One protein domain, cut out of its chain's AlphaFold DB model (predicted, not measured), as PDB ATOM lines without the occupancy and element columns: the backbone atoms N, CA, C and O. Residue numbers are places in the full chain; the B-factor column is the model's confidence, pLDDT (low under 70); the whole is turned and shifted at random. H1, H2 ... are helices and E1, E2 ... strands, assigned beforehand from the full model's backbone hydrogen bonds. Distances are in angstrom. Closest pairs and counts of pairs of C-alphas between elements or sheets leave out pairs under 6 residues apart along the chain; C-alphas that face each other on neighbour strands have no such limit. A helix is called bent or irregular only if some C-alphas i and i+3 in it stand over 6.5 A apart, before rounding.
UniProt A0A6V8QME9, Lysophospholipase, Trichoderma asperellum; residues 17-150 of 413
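What this domain is: This is residues 17 to 150 of the 413 residues of the protein "Lysophospholipase" of Trichoderma asperellum (UniProt A0A6V8QME9). Two lobes make this elongated model: a larger one of three separate two-strand ladders with the helices H1 and H5, and a small, loose one in which H3 and H4 fold back beside each other. E5 and E6 form the ladder nearest the middle of the whole, and H2 and residues 104 to 114 join the lobes. The printed part has 134 residues, with five named helices and six named strands in the order E1 E2 E3 E4 H1 H2 H3 H4 E5 H5 E6; each ladder is antiparallel. The class is mixed, helices and strands, with under half of the residues in named elements. The whole is loose, with a radius of gyration of the C-alphas of 18.3 A and spans of 56 by 35 by 28 A.

How they stand to each other: Start at residues 17 to 18, which pair antiparallel with residues 23 to 24 of E1, residues 22 to 25. E1 and E2, residues 30 to 33, form an antiparallel hairpin, with N 23 and O 32 2.8 A apart. E3, residues 40 to 42, is apart from both and forms a second antiparallel hairpin with E4, residues 45 to 47, where N 42 and O 45 are 2.9 A apart. E5, residues 115 to 118, and E6, residues 141 to 144, are antiparallel neighbours, with N 117 and O 142 at 2.9 A. The closest C-alphas of E3 and E5 are those of Arg 40 and Pro 118, 5.4 A apart. For H1, residues 60 to 67, and E5, look at Ile 66 and Ala 115, the closest C-alphas at 6.3 A. H5, residues 134 to 138, comes closest to E6 at the C-alphas of Ile 136 and Ile 142, 7.4 A apart. H2, residues 69 to 72, meets H1 only through their link, and likewise H3, residues 75 to 86. H3 and H4, residues 92 to 103, are close but not clearly touching, at a shallow tilt of 32 degrees, opposite ways; Leu 86 and Phe 92 have the closest C-alphas, 6.8 A apart. Every O i to N i+4 pair is within hydrogen-bond range in H1 and H5, 6 of 8 in H3 and 7 of 8 in H4; H2 is too short for one.

Where its parts are: Find C-alpha 22 at (216.265, 254.488, 230.278), where E1 begins. H1 is 10.4 A long, H3 14.0 A and H4, from C-alpha 92 at (235.619, 240.408, 261.766), 15.8 A. H3 is irregular: C-alphas 81 and 84 are 7.2 A apart. E6 ends at C-alpha 144, (213.050, 246.390, 243.404).

The domain as a whole: The C-alphas farthest apart, those of Thr 88 and Gly 126, are 58.4 A apart. The printed part has no cut. The links E4 to H1, H4 to E5 and E5 to H5 are long. The pLDDT is under 70 at residues 71 to 113; its mean over the printed part is 76.9.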
ATOM      1  N   GLU A  17     212.513 247.393 233.162       93.69
ATOM      2  CA  GLU A  17     213.585 247.323 232.188       93.69
ATOM      3  C   GLU A  17     214.618 248.403 232.493       93.69
ATOM      4  O   GLU A  17     214.277 249.551 232.777       93.69
ATOM      5  N   ILE A  18     215.893 248.050 232.367       94.62
ATOM      6  CA  ILE A  18     216.986 249.011 232.417       94.62
ATOM      7  C   ILE A  18     217.881 248.848 231.194       94.62
ATOM      8  O   ILE A  18     218.286 247.747 230.818       94.62
ATOM      9  N   THR A  19     218.192 249.970 230.565       94.88
ATOM     10  CA  THR A  19     219.144 250.080 229.460       94.88
ATOM     11  C   THR A  19     220.133 251.204 229.777       94.88
ATOM     12  O   THR A  19     219.932 251.945 230.738       94.88
ATOM     13  N   PRO A  20     221.192 251.412 228.980       95.38
ATOM     14  CA  PRO A  20     222.011 252.619 229.112       95.38
ATOM     15  C   PRO A  20     221.237 253.932 228.887       95.38
ATOM     16  O   PRO A  20     221.737 254.997 229.239       95.38
ATOM     17  N   TYR A  21     220.043 253.875 228.286       95.00
ATOM     18  CA  TYR A  21     219.248 255.054 227.942       95.00
ATOM     19  C   TYR A  21     218.161 255.353 228.970       95.00
ATOM     20  O   TYR A  21     217.993 256.509 229.354       95.00
ATOM     21  N   GLU A  22     217.428 254.330 229.408       95.75
ATOM     22  CA  GLU A  22     216.265 254.488 230.278       95.75
ATOM     23  C   GLU A  22     216.085 253.357 231.298       95.75
ATOM     24  O   GLU A  22     216.462 252.206 231.059       95.75
ATOM     25  N   PHE A  23     215.449 253.718 232.412       95.81
ATOM     26  CA  PHE A  23     214.796 252.837 233.370       95.81
ATOM     27  C   PHE A  23     213.283 252.956 233.167       95.81
ATOM     28  O   PHE A  23     212.720 254.041 233.325       95.81
ATOM     29  N   PHE A  24     212.633 251.867 232.777       94.88
ATOM     30  CA  PHE A  24     211.288 251.881 232.209       94.88
ATOM     31  C   PHE A  24     210.422 250.764 232.790       94.88
ATOM     32  O   PHE A  24     210.896 249.654 233.005       94.88
ATOM     33  N   CYS A  25     209.135 251.043 232.989       93.06
ATOM     34  CA  CYS A  25     208.141 250.032 233.336       93.06
ATOM     35  C   CYS A  25     207.012 250.051 232.304       93.06
ATOM     36  O   CYS A  25     206.395 251.090 232.046       93.06
ATOM     37  N   GLU A  26     206.735 248.894 231.706       87.31
ATOM     38  CA  GLU A  26     205.743 248.780 230.639       87.31
ATOM     39  C   GLU A  26     204.318 249.001 231.154       87.31
ATOM     40  O   GLU A  26     203.523 249.690 230.511       87.31
ATOM     41  N   GLU A  27     204.016 248.508 232.355       86.75
ATOM     42  CA  GLU A  27     202.751 248.710 233.062       86.75
ATOM     43  C   GLU A  27     202.419 250.193 233.236       86.75
ATOM     44  O   GLU A  27     201.245 250.571 233.160       86.75
ATOM     45  N   PHE A  28     203.446 251.021 233.445       91.00
ATOM     46  CA  PHE A  28     203.307 252.469 233.608       91.00
ATOM     47  C   PHE A  28     203.341 253.176 232.251       91.00
ATOM     48  O   PHE A  28     202.965 254.341 232.149       91.00
ATOM     49  N   SER A  29     203.819 252.479 231.210       91.00
ATOM     50  CA  SER A  29     204.174 253.038 229.901       91.00
ATOM     51  C   SER A  29     205.020 254.306 230.035       91.00
ATOM     52  O   SER A  29     204.871 255.262 229.274       91.00
ATOM     53  N   ALA A  30     205.893 254.314 231.040       94.19
ATOM     54  CA  ALA A  30     206.689 255.457 231.439       94.19
ATOM     55  C   ALA A  30     208.049 254.991 231.959       94.19
ATOM     56  O   ALA A  30     208.200 253.897 232.509       94.19
ATOM     57  N   GLY A  31     209.035 255.857 231.785       95.38
ATOM     58  CA  GLY A  31     210.390 255.646 232.252       95.38
ATOM     59  C   GLY A  31     211.115 256.968 232.413       95.38
ATOM     60  O   GLY A  31     210.620 258.031 232.029       95.38
ATOM     61  N   ILE A  32     212.300 256.884 232.991       96.56
ATOM     62  CA  ILE A  32     213.221 258.000 233.169       96.56
ATOM     63  C   ILE A  32     214.560 257.655 232.532       96.56
ATOM     64  O   ILE A  32     214.878 256.474 232.389       96.56
ATOM     65  N   PRO A  33     215.390 258.649 232.186       96.25
ATOM     66  CA  PRO A  33     216.761 258.371 231.797       96.25
ATOM     67  C   PRO A  33     217.507 257.621 232.903       96.25
ATOM     68  O   PRO A  33     217.350 257.952 234.079       96.25
ATOM     69  N   THR A  34     218.358 256.660 232.546       95.38
ATOM     70  CA  THR A  34     219.069 255.816 233.528       95.38
ATOM     71  C   THR A  34     219.899 256.634 234.515       95.38
ATOM     72  O   THR A  34     219.890 256.357 235.712       95.38
ATOM     73  N   TRP A  35     220.507 257.731 234.052       93.62
ATOM     74  CA  TRP A  35     221.270 258.644 234.909       93.62
ATOM     75  C   TRP A  35     220.434 259.323 236.006       93.62
ATOM     76  O   TRP A  35     220.990 259.837 236.977       93.62
ATOM     77  N   ALA A  36     219.108 259.371 235.848       94.12
ATOM     78  CA  ALA A  36     218.186 259.979 236.802       94.12
ATOM     79  C   ALA A  36     217.696 258.988 237.869       94.12
ATOM     80  O   ALA A  36     217.015 259.389 238.817       94.12
ATOM     81  N   LEU A  37     218.033 257.703 237.735       92.94
ATOM     82  CA  LEU A  37     217.676 256.676 238.700       92.94
ATOM     83  C   LEU A  37     218.277 257.012 240.073       92.94
ATOM     84  O   LEU A  37     219.462 257.318 240.186       92.94
ATOM     85  N   GLY A  38     217.446 256.972 241.118       90.25
ATOM     86  CA  GLY A  38     217.825 257.384 242.474       90.25
ATOM     87  C   GLY A  38     217.466 258.827 242.839       90.25
ATOM     88  O   GLY A  38     217.621 259.211 243.998       90.25
ATOM     89  N   ARG A  39     216.971 259.635 241.896       92.69
ATOM     90  CA  ARG A  39     216.455 260.984 242.178       92.69
ATOM     91  C   ARG A  39     214.983 260.951 242.567       92.69
ATOM     92  O   ARG A  39     214.244 260.085 242.119       92.69
ATOM     93  N   ARG A  40     214.549 261.923 243.371       92.69
ATOM     94  CA  ARG A  40     213.135 262.087 243.732       92.69
ATOM     95  C   ARG A  40     212.376 262.761 242.597       92.69
ATOM     96  O   ARG A  40     212.895 263.670 241.949       92.69
ATOM     97  N   PHE A  41     211.134 262.340 242.408       94.06
ATOM     98  CA  PHE A  41     210.210 262.932 241.454       94.06
ATOM     99  C   PHE A  41     208.892 263.261 242.146       94.06
ATOM    100  O   PHE A  41     208.504 262.610 243.112       94.06
ATOM    101  N   PHE A  42     208.202 264.274 241.638       95.69
ATOM    102  CA  PHE A  42     206.836 264.599 242.015       95.69
ATOM    103  C   PHE A  42     206.073 264.999 240.759       95.69
ATOM    104  O   PHE A  42     206.495 265.904 240.034       95.69
ATOM    105  N   ASP A  43     204.965 264.311 240.486       96.19
ATOM    106  CA  ASP A  43     204.087 264.603 239.353       96.19
ATOM    107  C   ASP A  43     204.843 264.660 237.998       96.19
ATOM    108  O   ASP A  43     204.578 265.483 237.114       96.19
ATOM    109  N   GLY A  44     205.834 263.770 237.839       94.00
ATOM    110  CA  GLY A  44     206.652 263.630 236.631       94.00
ATOM    111  C   GLY A  44     207.779 264.657 236.489       94.00
ATOM    112  O   GLY A  44     208.332 264.810 235.400       94.00
ATOM    113  N   LYS A  45     208.121 265.386 237.557       93.31
ATOM    114  CA  LYS A  45     209.226 266.356 237.575       93.31
ATOM    115  C   LYS A  45     210.265 265.976 238.619       93.31
ATOM    116  O   LYS A  45     209.901 265.602 239.728       93.31
ATOM    117  N   ASP A  46     211.540 266.105 238.262       91.19
ATOM    118  CA  ASP A  46     212.664 265.956 239.191       91.19
ATOM    119  C   ASP A  46     212.545 266.984 240.332       91.19
ATOM    120  O   ASP A  46     212.269 268.166 240.095       91.19
ATOM    121  N   VAL A  47     212.733 266.513 241.568       90.25
ATOM    122  CA  VAL A  47     212.746 267.335 242.779       90.25
ATOM    123  C   VAL A  47     214.156 267.310 243.377       90.25
ATOM    124  O   VAL A  47     214.570 266.282 243.928       90.25
ATOM    125  N   PRO A  48     214.906 268.427 243.322       83.81
ATOM    126  CA  PRO A  48     216.229 268.482 243.918       83.81
ATOM    127  C   PRO A  48     216.147 268.446 245.459       83.81
ATOM    128  O   PRO A  48     215.190 268.963 246.042       83.81
ATOM    129  N   PRO A  49     217.163 267.891 246.142       79.62
ATOM    130  CA  PRO A  49     217.319 268.009 247.591       79.62
ATOM    131  C   PRO A  49     217.456 269.474 248.050       79.62
ATOM    132  O   PRO A  49     217.719 270.368 247.246       79.62
ATOM    133  N   GLU A  50     217.350 269.731 249.359       77.19
ATOM    134  CA  GLU A  50     217.399 271.086 249.951       77.19
ATOM    135  C   GLU A  50     218.650 271.896 249.564       77.19
ATOM    136  O   GLU A  50     218.591 273.116 249.403       77.19
ATOM    137  N   ASN A  51     219.778 271.215 249.342       76.94
ATOM    138  CA  ASN A  51     221.037 271.814 248.895       76.94
ATOM    139  C   ASN A  51     221.054 272.205 247.399       76.94
ATOM    140  O   ASN A  51     222.060 272.727 246.925       76.94
ATOM    141  N   ARG A  52     219.953 271.971 246.668       75.19
ATOM    142  CA  ARG A  52     219.725 272.252 245.237       75.19
ATOM    143  C   ARG A  52     220.637 271.515 244.252       75.19
ATOM    144  O   ARG A  52     220.624 271.840 243.067       75.19
ATOM    145  N   PHE A  53     221.395 270.515 244.701       78.50
ATOM    146  CA  PHE A  53     222.208 269.671 243.825       78.50
ATOM    147  C   PHE A  53     221.525 268.327 243.600       78.50
ATOM    148  O   PHE A  53     221.256 267.593 244.549       78.50
ATOM    149  N   HIS A  54     221.270 267.983 242.340       79.94
ATOM    150  CA  HIS A  54     220.693 266.684 242.010       79.94
ATOM    151  C   HIS A  54     221.668 265.547 242.316       79.94
ATOM    152  O   HIS A  54     222.879 265.679 242.114       79.94
ATOM    153  N   LEU A  55     221.129 264.409 242.755       83.38
ATOM    154  CA  LEU A  55     221.937 263.218 242.979       83.38
ATOM    155  C   LEU A  55     222.523 262.707 241.649       83.38
ATOM    156  O   LEU A  55     221.841 262.746 240.616       83.38
ATOM    157  N   PRO A  56     223.786 262.249 241.649       85.50
ATOM    158  CA  PRO A  56     224.354 261.566 240.499       85.50
ATOM    159  C   PRO A  56     223.672 260.209 240.292       85.50
ATOM    160  O   PRO A  56     222.992 259.702 241.185       85.50
ATOM    161  N   GLU A  57     223.903 259.621 239.122       89.56
ATOM    162  CA  GLU A  57     223.463 258.264 238.805       89.56
ATOM    163  C   GLU A  57     223.915 257.257 239.873       89.56
ATOM    164  O   GLU A  57     225.032 257.327 240.405       89.56
ATOM    165  N   ILE A  58     223.038 256.298 240.176       91.06
ATOM    166  CA  ILE A  58     223.358 255.179 241.060       91.06
ATOM    167  C   ILE A  58     224.537 254.381 240.493       91.06
ATOM    168  O   ILE A  58     224.607 254.051 239.314       91.06
ATOM    169  N   ARG A  59     225.470 254.003 241.369       91.31
ATOM    170  CA  ARG A  59     226.640 253.221 240.964       91.31
ATOM    171  C   ARG A  59     226.229 251.817 240.519       91.31
ATOM    172  O   ARG A  59     225.480 251.139 241.221       91.31
ATOM    173  N   THR A  60     226.837 251.331 239.438       91.81
ATOM    174  CA  THR A  60     226.624 249.981 238.889       91.81
ATOM    175  C   THR A  60     226.674 248.846 239.924       91.81
ATOM    176  O   THR A  60     225.823 247.969 239.836       91.81
ATOM    177  N   PRO A  61     227.563 248.838 240.943       92.44
ATOM    178  CA  PRO A  61     227.554 247.786 241.960       92.44
ATOM    179  C   PRO A  61     226.242 247.690 242.747       92.44
ATOM    180  O   PRO A  61     225.840 246.587 243.100       92.44
ATOM    181  N   LEU A  62     225.556 248.815 242.997       89.56
ATOM    182  CA  LEU A  62     224.241 248.778 243.639       89.56
ATOM    183  C   LEU A  62     223.213 248.145 242.700       89.56
ATOM    184  O   LEU A  62     222.486 247.263 243.129       89.56
ATOM    185  N   LEU A  63     223.210 248.523 241.417       92.06
ATOM    186  CA  LEU A  63     222.328 247.918 240.412       92.06
ATOM    187  C   LEU A  63     222.552 246.407 240.289       92.06
ATOM    188  O   LEU A  63     221.592 245.650 240.293       92.06
ATOM    189  N   MET A  64     223.810 245.956 240.267       91.44
ATOM    190  CA  MET A  64     224.138 244.527 240.276       91.44
ATOM    191  C   MET A  64     223.617 243.823 241.534       91.44
ATOM    192  O   MET A  64     223.138 242.699 241.440       91.44
ATOM    193  N   GLY A  65     223.671 244.486 242.695       87.75
ATOM    194  CA  GLY A  65     223.074 243.980 243.931       87.75
ATOM    195  C   GLY A  65     221.549 243.860 243.861       87.75
ATOM    196  O   GLY A  65     221.003 242.900 244.386       87.75
ATOM    197  N   ILE A  66     220.869 244.788 243.179       89.69
ATOM    198  CA  ILE A  66     219.418 244.718 242.933       89.69
ATOM    199  C   ILE A  66     219.094 243.559 241.986       89.69
ATOM    200  O   ILE A  66     218.205 242.765 242.272       89.69
ATOM    201  N   PHE A  67     219.826 243.437 240.873       91.06
ATOM    202  CA  PHE A  67     219.571 242.397 239.871       91.06
ATOM    203  C   PHE A  67     219.864 240.986 240.374       91.06
ATOM    204  O   PHE A  67     219.287 240.056 239.837       91.06
ATOM    205  N   GLY A  68     220.750 240.841 241.366       86.12
ATOM    206  CA  GLY A  68     221.070 239.575 242.029       86.12
ATOM    207  C   GLY A  68     220.544 239.493 243.463       86.12
ATOM    208  O   GLY A  68     221.147 238.823 244.302       86.12
ATOM    209  N   SER A  69     219.485 240.224 243.816       81.62
ATOM    210  CA  SER A  69     219.029 240.296 245.209       81.62
ATOM    211  C   SER A  69     218.387 239.002 245.726       81.62
ATOM    212  O   SER A  69     218.154 238.905 246.931       81.62
ATOM    213  N   ALA A  70     218.133 237.998 244.873       72.44
ATOM    214  CA  ALA A  70     217.637 236.687 245.304       72.44
ATOM    215  C   ALA A  70     218.590 236.024 246.317       72.44
ATOM    216  O   ALA A  70     218.151 235.353 247.250       72.44
ATOM    217  N   PHE A  71     219.898 236.288 246.198       58.34
ATOM    218  CA  PHE A  71     220.928 235.800 247.122       58.34
ATOM    219  C   PHE A  71     220.884 236.456 248.497       58.34
ATOM    220  O   PHE A  71     221.399 235.907 249.475       58.34
ATOM    221  N   CYS A  72     220.328 237.660 248.585       49.66
ATOM    222  CA  CYS A  72     220.344 238.392 249.828       49.66
ATOM    223  C   CYS A  72     219.422 237.698 250.856       49.66
ATOM    224  O   CYS A  72     219.752 237.735 252.042       49.66
ATOM    225  N   ALA A  73     218.318 237.046 250.440       47.47
ATOM    226  CA  ALA A  73     217.382 236.368 251.358       47.47
ATOM    227  C   ALA A  73     218.114 235.305 252.189       47.47
ATOM    228  O   ALA A  73     217.827 235.047 253.355       47.47
ATOM    229  N   THR A  74     219.169 234.778 251.583       46.91
ATOM    230  CA  THR A  74     220.079 233.770 252.091       46.91
ATOM    231  C   THR A  74     221.266 234.355 252.852       46.91
ATOM    232  O   THR A  74     221.930 233.611 253.562       46.91
ATOM    233  N   LEU A  75     221.579 235.654 252.748       45.06
ATOM    234  CA  LEU A  75     222.793 236.234 253.343       45.06
ATOM    235  C   LEU A  75     222.757 236.210 254.879       45.06
ATOM    236  O   LEU A  75     223.794 235.992 255.496       45.06
ATOM    237  N   SER A  76     221.585 236.374 255.503       46.78
ATOM    238  CA  SER A  76     221.424 236.269 256.964       46.78
ATOM    239  C   SER A  76     221.714 234.843 257.466       46.78
ATOM    240  O   SER A  76     222.434 234.654 258.449       46.78
ATOM    241  N   HIS A  77     221.249 233.825 256.738       44.84
ATOM    242  CA  HIS A  77     221.511 232.413 257.023       44.84
ATOM    243  C   HIS A  77     222.938 231.983 256.651       44.84
ATOM    244  O   HIS A  77     223.602 231.323 257.450       44.84
ATOM    245  N   TYR A  78     223.453 232.427 255.504       45.88
ATOM    246  CA  TYR A  78     224.840 232.241 255.078       45.88
ATOM    247  C   TYR A  78     225.794 232.815 256.119       45.88
ATOM    248  O   TYR A  78     226.701 232.118 256.563       45.88
ATOM    249  N   TYR A  79     225.544 234.044 256.587       50.09
ATOM    250  CA  TYR A  79     226.318 234.678 257.648       50.09
ATOM    251  C   TYR A  79     226.288 233.858 258.944       50.09
ATOM    252  O   TYR A  79     227.341 233.638 259.540       50.09
ATOM    253  N   ARG A  80     225.118 233.340 259.354       52.78
ATOM    254  CA  ARG A  80     224.984 232.441 260.516       52.78
ATOM    255  C   ARG A  80     225.781 231.138 260.350       52.78
ATOM    256  O   ARG A  80     226.393 230.693 261.321       52.78
ATOM    257  N   GLU A  81     225.832 230.564 259.148       48.72
ATOM    258  CA  GLU A  81     226.561 229.321 258.847       48.72
ATOM    259  C   GLU A  81     228.084 229.517 258.704       48.72
ATOM    260  O   GLU A  81     228.849 228.669 259.166       48.72
ATOM    261  N   ILE A  82     228.563 230.632 258.133       49.62
ATOM    262  CA  ILE A  82     230.007 230.909 257.974       49.62
ATOM    263  C   ILE A  82     230.631 231.653 259.159       49.62
ATOM    264  O   ILE A  82     231.855 231.789 259.231       49.62
ATOM    265  N   ARG A  83     229.818 232.105 260.121       55.00
ATOM    266  CA  ARG A  83     230.265 232.734 261.373       55.00
ATOM    267  C   ARG A  83     231.405 231.980 262.080       55.00
ATOM    268  O   ARG A  83     232.329 232.644 262.552       55.00
ATOM    269  N   PRO A  84     231.415 230.633 262.162       54.72
ATOM    270  CA  PRO A  84     232.514 229.895 262.787       54.72
ATOM    271  C   PRO A  84     233.828 229.990 261.997       54.72
ATOM    272  O   PRO A  84     234.898 230.021 262.597       54.72
ATOM    273  N   LEU A  85     233.748 230.073 260.665       52.44
ATOM    274  CA  LEU A  85     234.891 230.159 259.750       52.44
ATOM    275  C   LEU A  85     235.491 231.573 259.718       52.44
ATOM    276  O   LEU A  85     236.709 231.730 259.792       52.44
ATOM    277  N   LEU A  86     234.650 232.610 259.694       49.03
ATOM    278  CA  LEU A  86     235.083 234.009 259.596       49.03
ATOM    279  C   LEU A  86     235.640 234.601 260.903       49.03
ATOM    280  O   LEU A  86     236.387 235.577 260.855       49.03
ATOM    281  N   ARG A  87     235.376 233.981 262.067       52.66
ATOM    282  CA  ARG A  87     235.972 234.358 263.370       52.66
ATOM    283  C   ARG A  87     237.504 234.336 263.394       52.66
ATOM    284  O   ARG A  87     238.099 234.918 264.296       52.66
ATOM    285  N   THR A  88     238.134 233.665 262.433       54.56
ATOM    286  CA  THR A  88     239.597 233.579 262.313       54.56
ATOM    287  C   THR A  88     240.217 234.757 261.552       54.56
ATOM    288  O   THR A  88     241.433 234.937 261.604       54.56
ATOM    289  N   ILE A  89     239.409 235.595 260.891       54.12
ATOM    290  CA  ILE A  89     239.875 236.748 260.112       54.12
ATOM    291  C   ILE A  89     239.935 237.992 261.011       54.12
ATOM    292  O   ILE A  89     238.960 238.397 261.647       54.12
ATOM    293  N   THR A  90     241.105 238.623 261.068       47.56
ATOM    294  CA  THR A  90     241.348 239.839 261.856       47.56
ATOM    295  C   THR A  90     240.483 240.992 261.324       47.56
ATOM    296  O   THR A  90     240.518 241.287 260.135       47.56
ATOM    297  N   GLY A  91     239.690 241.640 262.188       56.56
ATOM    298  CA  GLY A  91     238.734 242.693 261.794       56.56
ATOM    299  C   GLY A  91     237.281 242.226 261.622       56.56
ATOM    300  O   GLY A  91     236.406 243.046 261.364       56.56
ATOM    301  N   PHE A  92     236.987 240.936 261.825       56.88
ATOM    302  CA  PHE A  92     235.619 240.408 261.766       56.88
ATOM    303  C   PHE A  92     234.724 240.870 262.931       56.88
ATOM    304  O   PHE A  92     233.513 240.914 262.780       56.88
ATOM    305  N   GLN A  93     235.285 241.278 264.077       56.47
ATOM    306  CA  GLN A  93     234.497 241.699 265.248       56.47
ATOM    307  C   GLN A  93     233.610 242.930 264.988       56.47
ATOM    308  O   GLN A  93     232.511 243.012 265.528       56.47
ATOM    309  N   THR A  94     234.051 243.860 264.138       56.91
ATOM    310  CA  THR A  94     233.266 245.038 263.737       56.91
ATOM    311  C   THR A  94     232.140 244.686 262.770       56.91
ATOM    312  O   THR A  94     231.075 245.289 262.854       56.91
ATOM    313  N   ILE A  95     232.341 243.703 261.886       56.94
ATOM    314  CA  ILE A  95     231.294 243.184 260.989       56.94
ATOM    315  C   ILE A  95     230.292 242.339 261.791       56.94
ATOM    316  O   ILE A  95     229.088 242.524 261.635       56.94
ATOM    317  N   ASP A  96     230.774 241.503 262.719       50.47
ATOM    318  CA  ASP A  96     229.940 240.681 263.605       50.47
ATOM    319  C   ASP A  96     229.063 241.537 264.507       50.47
ATOM    320  O   ASP A  96     227.888 241.226 264.627       50.47
ATOM    321  N   GLN A  97     229.563 242.657 265.039       54.75
ATOM    322  CA  GLN A  97     228.726 243.609 265.775       54.75
ATOM    323  C   GLN A  97     227.681 244.301 264.891       54.75
ATOM    324  O   GLN A  97     226.542 244.461 265.316       54.75
ATOM    325  N   LEU A  98     228.030 244.703 263.666       54.50
ATOM    326  CA  LEU A  98     227.101 245.390 262.756       54.50
ATOM    327  C   LEU A  98     225.959 244.477 262.288       54.50
ATOM    328  O   LEU A  98     224.828 244.938 262.135       54.50
ATOM    329  N   VAL A  99     226.254 243.190 262.082       54.09
ATOM    330  CA  VAL A  99     225.271 242.173 261.693       54.09
ATOM    331  C   VAL A  99     224.487 241.672 262.909       54.09
ATOM    332  O   VAL A  99     223.265 241.609 262.844       54.09
ATOM    333  N   SER A 100     225.142 241.405 264.049       55.28
ATOM    334  CA  SER A 100     224.475 240.894 265.258       55.28
ATOM    335  C   SER A 100     223.526 241.904 265.898       55.28
ATOM    336  O   SER A 100     222.506 241.516 266.450       55.28
ATOM    337  N   VAL A 101     223.843 243.205 265.835       54.44
ATOM    338  CA  VAL A 101     222.969 244.273 266.359       54.44
ATOM    339  C   VAL A 101     221.688 244.414 265.528       54.44
ATOM    340  O   VAL A 101     220.694 244.916 266.038       54.44
ATOM    341  N   ARG A 102     221.677 243.935 264.278       51.38
ATOM    342  CA  ARG A 102     220.475 243.870 263.433       51.38
ATOM    343  C   ARG A 102     219.779 242.501 263.463       51.38
ATOM    344  O   ARG A 102     218.681 242.392 262.941       51.38
ATOM    345  N   ASP A 103     220.378 241.474 264.067       43.97
ATOM    346  CA  ASP A 103     219.935 240.065 263.987       43.97
ATOM    347  C   ASP A 103     218.628 239.791 264.764       43.97
ATOM    348  O   ASP A 103     217.798 238.993 264.325       43.97
ATOM    349  N   ASP A 104     218.392 240.505 265.874       44.69
ATOM    350  CA  ASP A 104     217.135 240.407 266.638       44.69
ATOM    351  C   ASP A 104     215.943 241.071 265.915       44.69
ATOM    352  O   ASP A 104     214.810 240.607 266.068       44.69
ATOM    353  N   ASP A 105     216.194 242.073 265.061       43.41
ATOM    354  CA  ASP A 105     215.184 242.703 264.188       43.41
ATOM    355  C   ASP A 105     214.995 241.940 262.859       43.41
ATOM    356  O   ASP A 105     213.884 241.871 262.336       43.41
ATOM    357  N   LEU A 106     216.048 241.287 262.350       39.53
ATOM    358  CA  LEU A 106     216.047 240.478 261.116       39.53
ATOM    359  C   LEU A 106     215.231 239.175 261.217       39.53
ATOM    360  O   LEU A 106     214.976 238.533 260.204       39.53
ATOM    361  N   SER A 107     214.862 238.743 262.427       36.16
ATOM    362  CA  SER A 107     214.152 237.471 262.658       36.16
ATOM    363  C   SER A 107     212.628 237.596 262.778       36.16
ATOM    364  O   SER A 107     211.935 236.578 262.796       36.16
ATOM    365  N   LYS A 108     212.094 238.819 262.890       37.50
ATOM    366  CA  LYS A 108     210.657 239.080 263.134       37.50
ATOM    367  C   LYS A 108     209.997 239.972 262.087       37.50
ATOM    368  O   LYS A 108     208.789 240.187 262.142       37.50
ATOM    369  N   VAL A 109     210.778 240.476 261.144       39.12
ATOM    370  CA  VAL A 109     210.361 241.317 260.025       39.12
ATOM    371  C   VAL A 109     211.003 240.706 258.783       39.12
ATOM    372  O   VAL A 109     212.073 240.117 258.915       39.12
ATOM    373  N   HIS A 110     210.315 240.772 257.638       35.44
ATOM    374  CA  HIS A 110     210.724 240.234 256.332       35.44
ATOM    375  C   HIS A 110     212.249 240.033 256.206       35.44
ATOM    376  O   HIS A 110     212.980 241.011 256.386       35.44
ATOM    377  N   PRO A 111     212.750 238.815 255.896       40.44
ATOM    378  CA  PRO A 111     214.188 238.522 255.892       40.44
ATOM    379  C   PRO A 111     215.006 239.454 254.987       40.44
ATOM    380  O   PRO A 111     216.223 239.542 255.159       40.44
ATOM    381  N   ILE A 112     214.334 240.162 254.061       53.84
ATOM    382  CA  ILE A 112     214.843 241.254 253.232       53.84
ATOM    383  C   ILE A 112     213.805 242.326 252.960       53.84
ATOM    384  O   ILE A 112     212.733 242.038 252.432       53.84
ATOM    385  N   ASP A 113     214.215 243.578 253.154       59.50
ATOM    386  CA  ASP A 113     213.608 244.705 252.459       59.50
ATOM    387  C   ASP A 113     214.181 244.776 251.034       59.50
ATOM    388  O   ASP A 113     215.401 244.932 250.874       59.50
ATOM    389  N   PRO A 114     213.345 244.662 249.985       75.44
ATOM    390  CA  PRO A 114     213.778 244.889 248.612       75.44
ATOM    391  C   PRO A 114     214.488 246.236 248.493       75.44
ATOM    392  O   PRO A 114     214.252 247.147 249.290       75.44
ATOM    393  N   ALA A 115     215.327 246.406 247.476       85.00
ATOM    394  CA  ALA A 115     216.014 247.675 247.302       85.00
ATOM    395  C   ALA A 115     214.996 248.801 247.099       85.00
ATOM    396  O   ALA A 115     214.235 248.810 246.131       85.00
ATOM    397  N   ILE A 116     214.993 249.746 248.036       89.25
ATOM    398  CA  ILE A 116     214.074 250.876 248.035       89.25
ATOM    399  C   ILE A 116     214.734 252.012 247.263       89.25
ATOM    400  O   ILE A 116     215.761 252.547 247.686       89.25
ATOM    401  N   ILE A 117     214.140 252.394 246.136       92.00
ATOM    402  CA  ILE A 117     214.579 253.555 245.358       92.00
ATOM    403  C   ILE A 117     213.435 254.558 245.207       92.00
ATOM    404  O   ILE A 117     212.266 254.166 245.244       92.00
ATOM    405  N   PRO A 118     213.729 255.859 245.043       93.94
ATOM    406  CA  PRO A 118     212.694 256.848 244.780       93.94
ATOM    407  C   PRO A 118     211.845 256.483 243.564       93.94
ATOM    408  O   PRO A 118     212.355 256.076 242.518       93.94
ATOM    409  N   ASN A 119     210.540 256.651 243.715       95.19
ATOM    410  CA  ASN A 119     209.567 256.341 242.690       95.19
ATOM    411  C   ASN A 119     209.439 257.495 241.692       95.19
ATOM    412  O   ASN A 119     208.981 258.584 242.037       95.19
ATOM    413  N   PHE A 120     209.778 257.245 240.428       95.56
ATOM    414  CA  PHE A 120     209.641 258.264 239.386       95.56
ATOM    415  C   PHE A 120     208.180 258.586 239.025       95.56
ATOM    416  O   PHE A 120     207.908 259.649 238.472       95.56
ATOM    417  N   ALA A 121     207.246 257.683 239.342       96.38
ATOM    418  CA  ALA A 121     205.820 257.801 239.051       96.38
ATOM    419  C   ALA A 121     205.005 258.453 240.185       96.38
ATOM    420  O   ALA A 121     203.783 258.591 240.068       96.38
ATOM    421  N   TYR A 122     205.661 258.871 241.274       96.44
ATOM    422  CA  TYR A 122     204.994 259.427 242.448       96.44
ATOM    423  C   TYR A 122     204.106 260.629 242.086       96.44
ATOM    424  O   TYR A 122     204.547 261.586 241.439       96.44
ATOM    425  N   GLN A 123     202.842 260.579 242.520       97.06
ATOM    426  CA  GLN A 123     201.827 261.625 242.338       97.06
ATOM    427  C   GLN A 123     201.470 261.958 240.876       97.06
ATOM    428  O   GLN A 123     200.838 262.978 240.616       97.06
ATOM    429  N   MET A 124     201.796 261.097 239.906       96.19
ATOM    430  CA  MET A 124     201.455 261.294 238.485       96.19
ATOM    431  C   MET A 124     199.986 260.958 238.141       96.19
ATOM    432  O   MET A 124     199.696 260.349 237.103       96.19
ATOM    433  N   TYR A 125     199.029 261.325 238.998       94.69
ATOM    434  CA  TYR A 125     197.615 261.011 238.773       94.69
ATOM    435  C   TYR A 125     197.105 261.597 237.455       94.69
ATOM    436  O   TYR A 125     197.380 262.742 237.099       94.69
ATOM    437  N   GLY A 126     196.341 260.792 236.715       94.06
ATOM    438  CA  GLY A 126     195.777 261.188 235.423       94.06
ATOM    439  C   GLY A 126     196.793 261.298 234.278       94.06
ATOM    440  O   GLY A 126     196.379 261.583 233.157       94.06
ATOM    441  N   LYS A 127     198.090 261.055 234.524       95.00
ATOM    442  CA  LYS A 127     199.145 261.071 233.494       95.00
ATOM    443  C   LYS A 127     199.586 259.679 233.041       95.00
ATOM    444  O   LYS A 127     200.160 259.562 231.964       95.00
ATOM    445  N   LEU A 128     199.332 258.650 233.850       94.25
ATOM    446  CA  LEU A 128     199.722 257.266 233.571       94.25
ATOM    447  C   LEU A 128     198.515 256.399 233.156       94.25
ATOM    448  O   LEU A 128     197.372 256.729 233.491       94.25
ATOM    449  N   PRO A 129     198.731 255.284 232.430       91.00
ATOM    450  CA  PRO A 129     197.663 254.378 232.022       91.00
ATOM    451  C   PRO A 129     196.969 253.711 233.215       91.00
ATOM    452  O   PRO A 129     197.565 253.520 234.275       91.00
ATOM    453  N   LYS A 130     195.732 253.241 233.003       87.00
ATOM    454  CA  LYS A 130     194.931 252.514 234.012       87.00
ATOM    455  C   LYS A 130     195.544 251.182 234.469       87.00
ATOM    456  O   LYS A 130     195.080 250.622 235.454       87.00
ATOM    457  N   SER A 131     196.529 250.658 233.740       83.38
ATOM    458  CA  SER A 131     197.313 249.486 234.148       83.38
ATOM    459  C   SER A 131     198.264 249.781 235.307       83.38
ATOM    460  O   SER A 131     198.702 248.842 235.963       83.38
ATOM    461  N   THR A 132     198.570 251.055 235.568       88.12
ATOM    462  CA  THR A 132     199.428 251.471 236.681       88.12
ATOM    463  C   THR A 132     198.718 251.192 238.009       88.12
ATOM    464  O   THR A 132     197.615 251.709 238.216       88.12
ATOM    465  N   PRO A 133     199.316 250.413 238.926       86.44
ATOM    466  CA  PRO A 133     198.744 250.187 240.249       86.44
ATOM    467  C   PRO A 133     198.599 251.498 241.034       86.44
ATOM    468  O   PRO A 133     199.505 252.329 241.032       86.44
ATOM    469  N   ALA A 134     197.487 251.673 241.755       86.62
ATOM    470  CA  ALA A 134     197.248 252.882 242.553       86.62
ATOM    471  C   ALA A 134     198.332 253.106 243.627       86.62
ATOM    472  O   ALA A 134     198.764 254.236 243.835       86.62
ATOM    473  N   SER A 135     198.854 252.024 244.217       86.81
ATOM    474  CA  SER A 135     199.952 252.065 245.192       86.81
ATOM    475  C   SER A 135     201.221 252.735 244.658       86.81
ATOM    476  O   SER A 135     201.948 253.357 245.428       86.81
ATOM    477  N   ILE A 136     201.473 252.668 243.345       91.38
ATOM    478  CA  ILE A 136     202.611 253.338 242.701       91.38
ATOM    479  C   ILE A 136     202.389 254.853 242.623       91.38
ATOM    480  O   ILE A 136     203.346 255.612 242.642       91.38
ATOM    481  N   LEU A 137     201.153 255.340 242.547       93.12
ATOM    482  CA  LEU A 137     200.897 256.786 242.521       93.12
ATOM    483  C   LEU A 137     201.008 257.398 243.925       93.12
ATOM    484  O   LEU A 137     201.461 258.535 244.075       93.12
ATOM    485  N   ASP A 138     200.636 256.617 244.941       92.38
ATOM    486  CA  ASP A 138     200.609 257.027 246.346       92.38
ATOM    487  C   ASP A 138     201.974 256.864 247.043       92.38
ATOM    488  O   ASP A 138     202.270 257.576 248.003       92.38
ATOM    489  N   GLY A 139     202.809 255.927 246.583       92.44
ATOM    490  CA  GLY A 139     204.091 255.588 247.200       92.44
ATOM    491  C   GLY A 139     205.247 256.459 246.711       92.44
ATOM    492  O   GLY A 139     205.522 256.530 245.517       92.44
ATOM    493  N   GLU A 140     205.981 257.083 247.631       93.44
ATOM    494  CA  GLU A 140     207.169 257.885 247.292       93.44
ATOM    495  C   GLU A 140     208.364 257.029 246.827       93.44
ATOM    496  O   GLU A 140     209.260 257.509 246.128       93.44
ATOM    497  N   TYR A 141     208.370 255.745 247.176       92.62
ATOM    498  CA  TYR A 141     209.440 254.809 246.859       92.62
ATOM    499  C   TYR A 141     208.884 253.544 246.210       92.62
ATOM    500  O   TYR A 141     207.764 253.129 246.500       92.62
ATOM    501  N   ILE A 142     209.693 252.931 245.348       91.62
ATOM    502  CA  ILE A 142     209.452 251.600 244.792       91.62
ATOM    503  C   ILE A 142     210.468 250.611 245.348       91.62
ATOM    504  O   ILE A 142     211.606 250.962 245.663       91.62
ATOM    505  N   GLN A 143     210.025 249.366 245.450       88.38
ATOM    506  CA  GLN A 143     210.804 248.227 245.903       88.38
ATOM    507  C   GLN A 143     211.196 247.387 244.690       88.38
ATOM    508  O   GLN A 143     210.330 246.945 243.938       88.38
ATOM    509  N   LEU A 144     212.499 247.191 244.494       89.19
ATOM    510  CA  LEU A 144     213.050 246.390 243.404       89.19
ATOM    511  C   LEU A 144     213.728 245.134 243.941       89.19
ATOM    512  O   LEU A 144     214.418 245.173 244.963       89.19
ATOM    513  N   MET A 145     213.562 244.039 243.208       85.88
ATOM    514  CA  MET A 145     214.192 242.758 243.493       85.88
ATOM    515  C   MET A 145     214.573 242.028 242.206       85.88
ATOM    516  O   MET A 145     214.154 242.410 241.113       85.88
ATOM    517  N   ASP A 146     215.362 240.975 242.374       87.19
ATOM    518  CA  ASP A 146     215.770 240.036 241.337       87.19
ATOM    519  C   ASP A 146     214.569 239.478 240.555       87.19
ATOM    520  O   ASP A 146     213.580 239.010 241.126       87.19
ATOM    521  N   ALA A 147     214.676 239.507 239.228       86.06
ATOM    522  CA  ALA A 147     213.650 239.008 238.325       86.06
ATOM    523  C   ALA A 147     213.484 237.480 238.393       86.06
ATOM    524  O   ALA A 147     212.392 236.986 238.104       86.06
ATOM    525  N   GLY A 148     214.512 236.743 238.828       78.88
ATOM    526  CA  GLY A 148     214.468 235.293 239.036       78.88
ATOM    527  C   GLY A 148     213.436 234.851 240.077       78.88
ATOM    528  O   GLY A 148     212.984 233.710 240.053       78.88
ATOM    529  N   MET A 149     212.963 235.772 240.925       74.69
ATOM    530  CA  MET A 149     211.812 235.553 241.813       74.69
ATOM    531  C   MET A 149     210.507 235.307 241.033       74.69
ATOM    532  O   MET A 149     209.593 234.653 241.528       74.69
ATOM    533  N   SER A 150     210.407 235.836 239.810       75.69
ATOM    534  CA  SER A 150     209.244 235.683 238.932       75.69
ATOM    535  C   SER A 150     209.531 234.773 237.736       75.69
ATOM    536  O   SER A 150     208.732 233.881 237.454       75.69
TER     537      SER A 150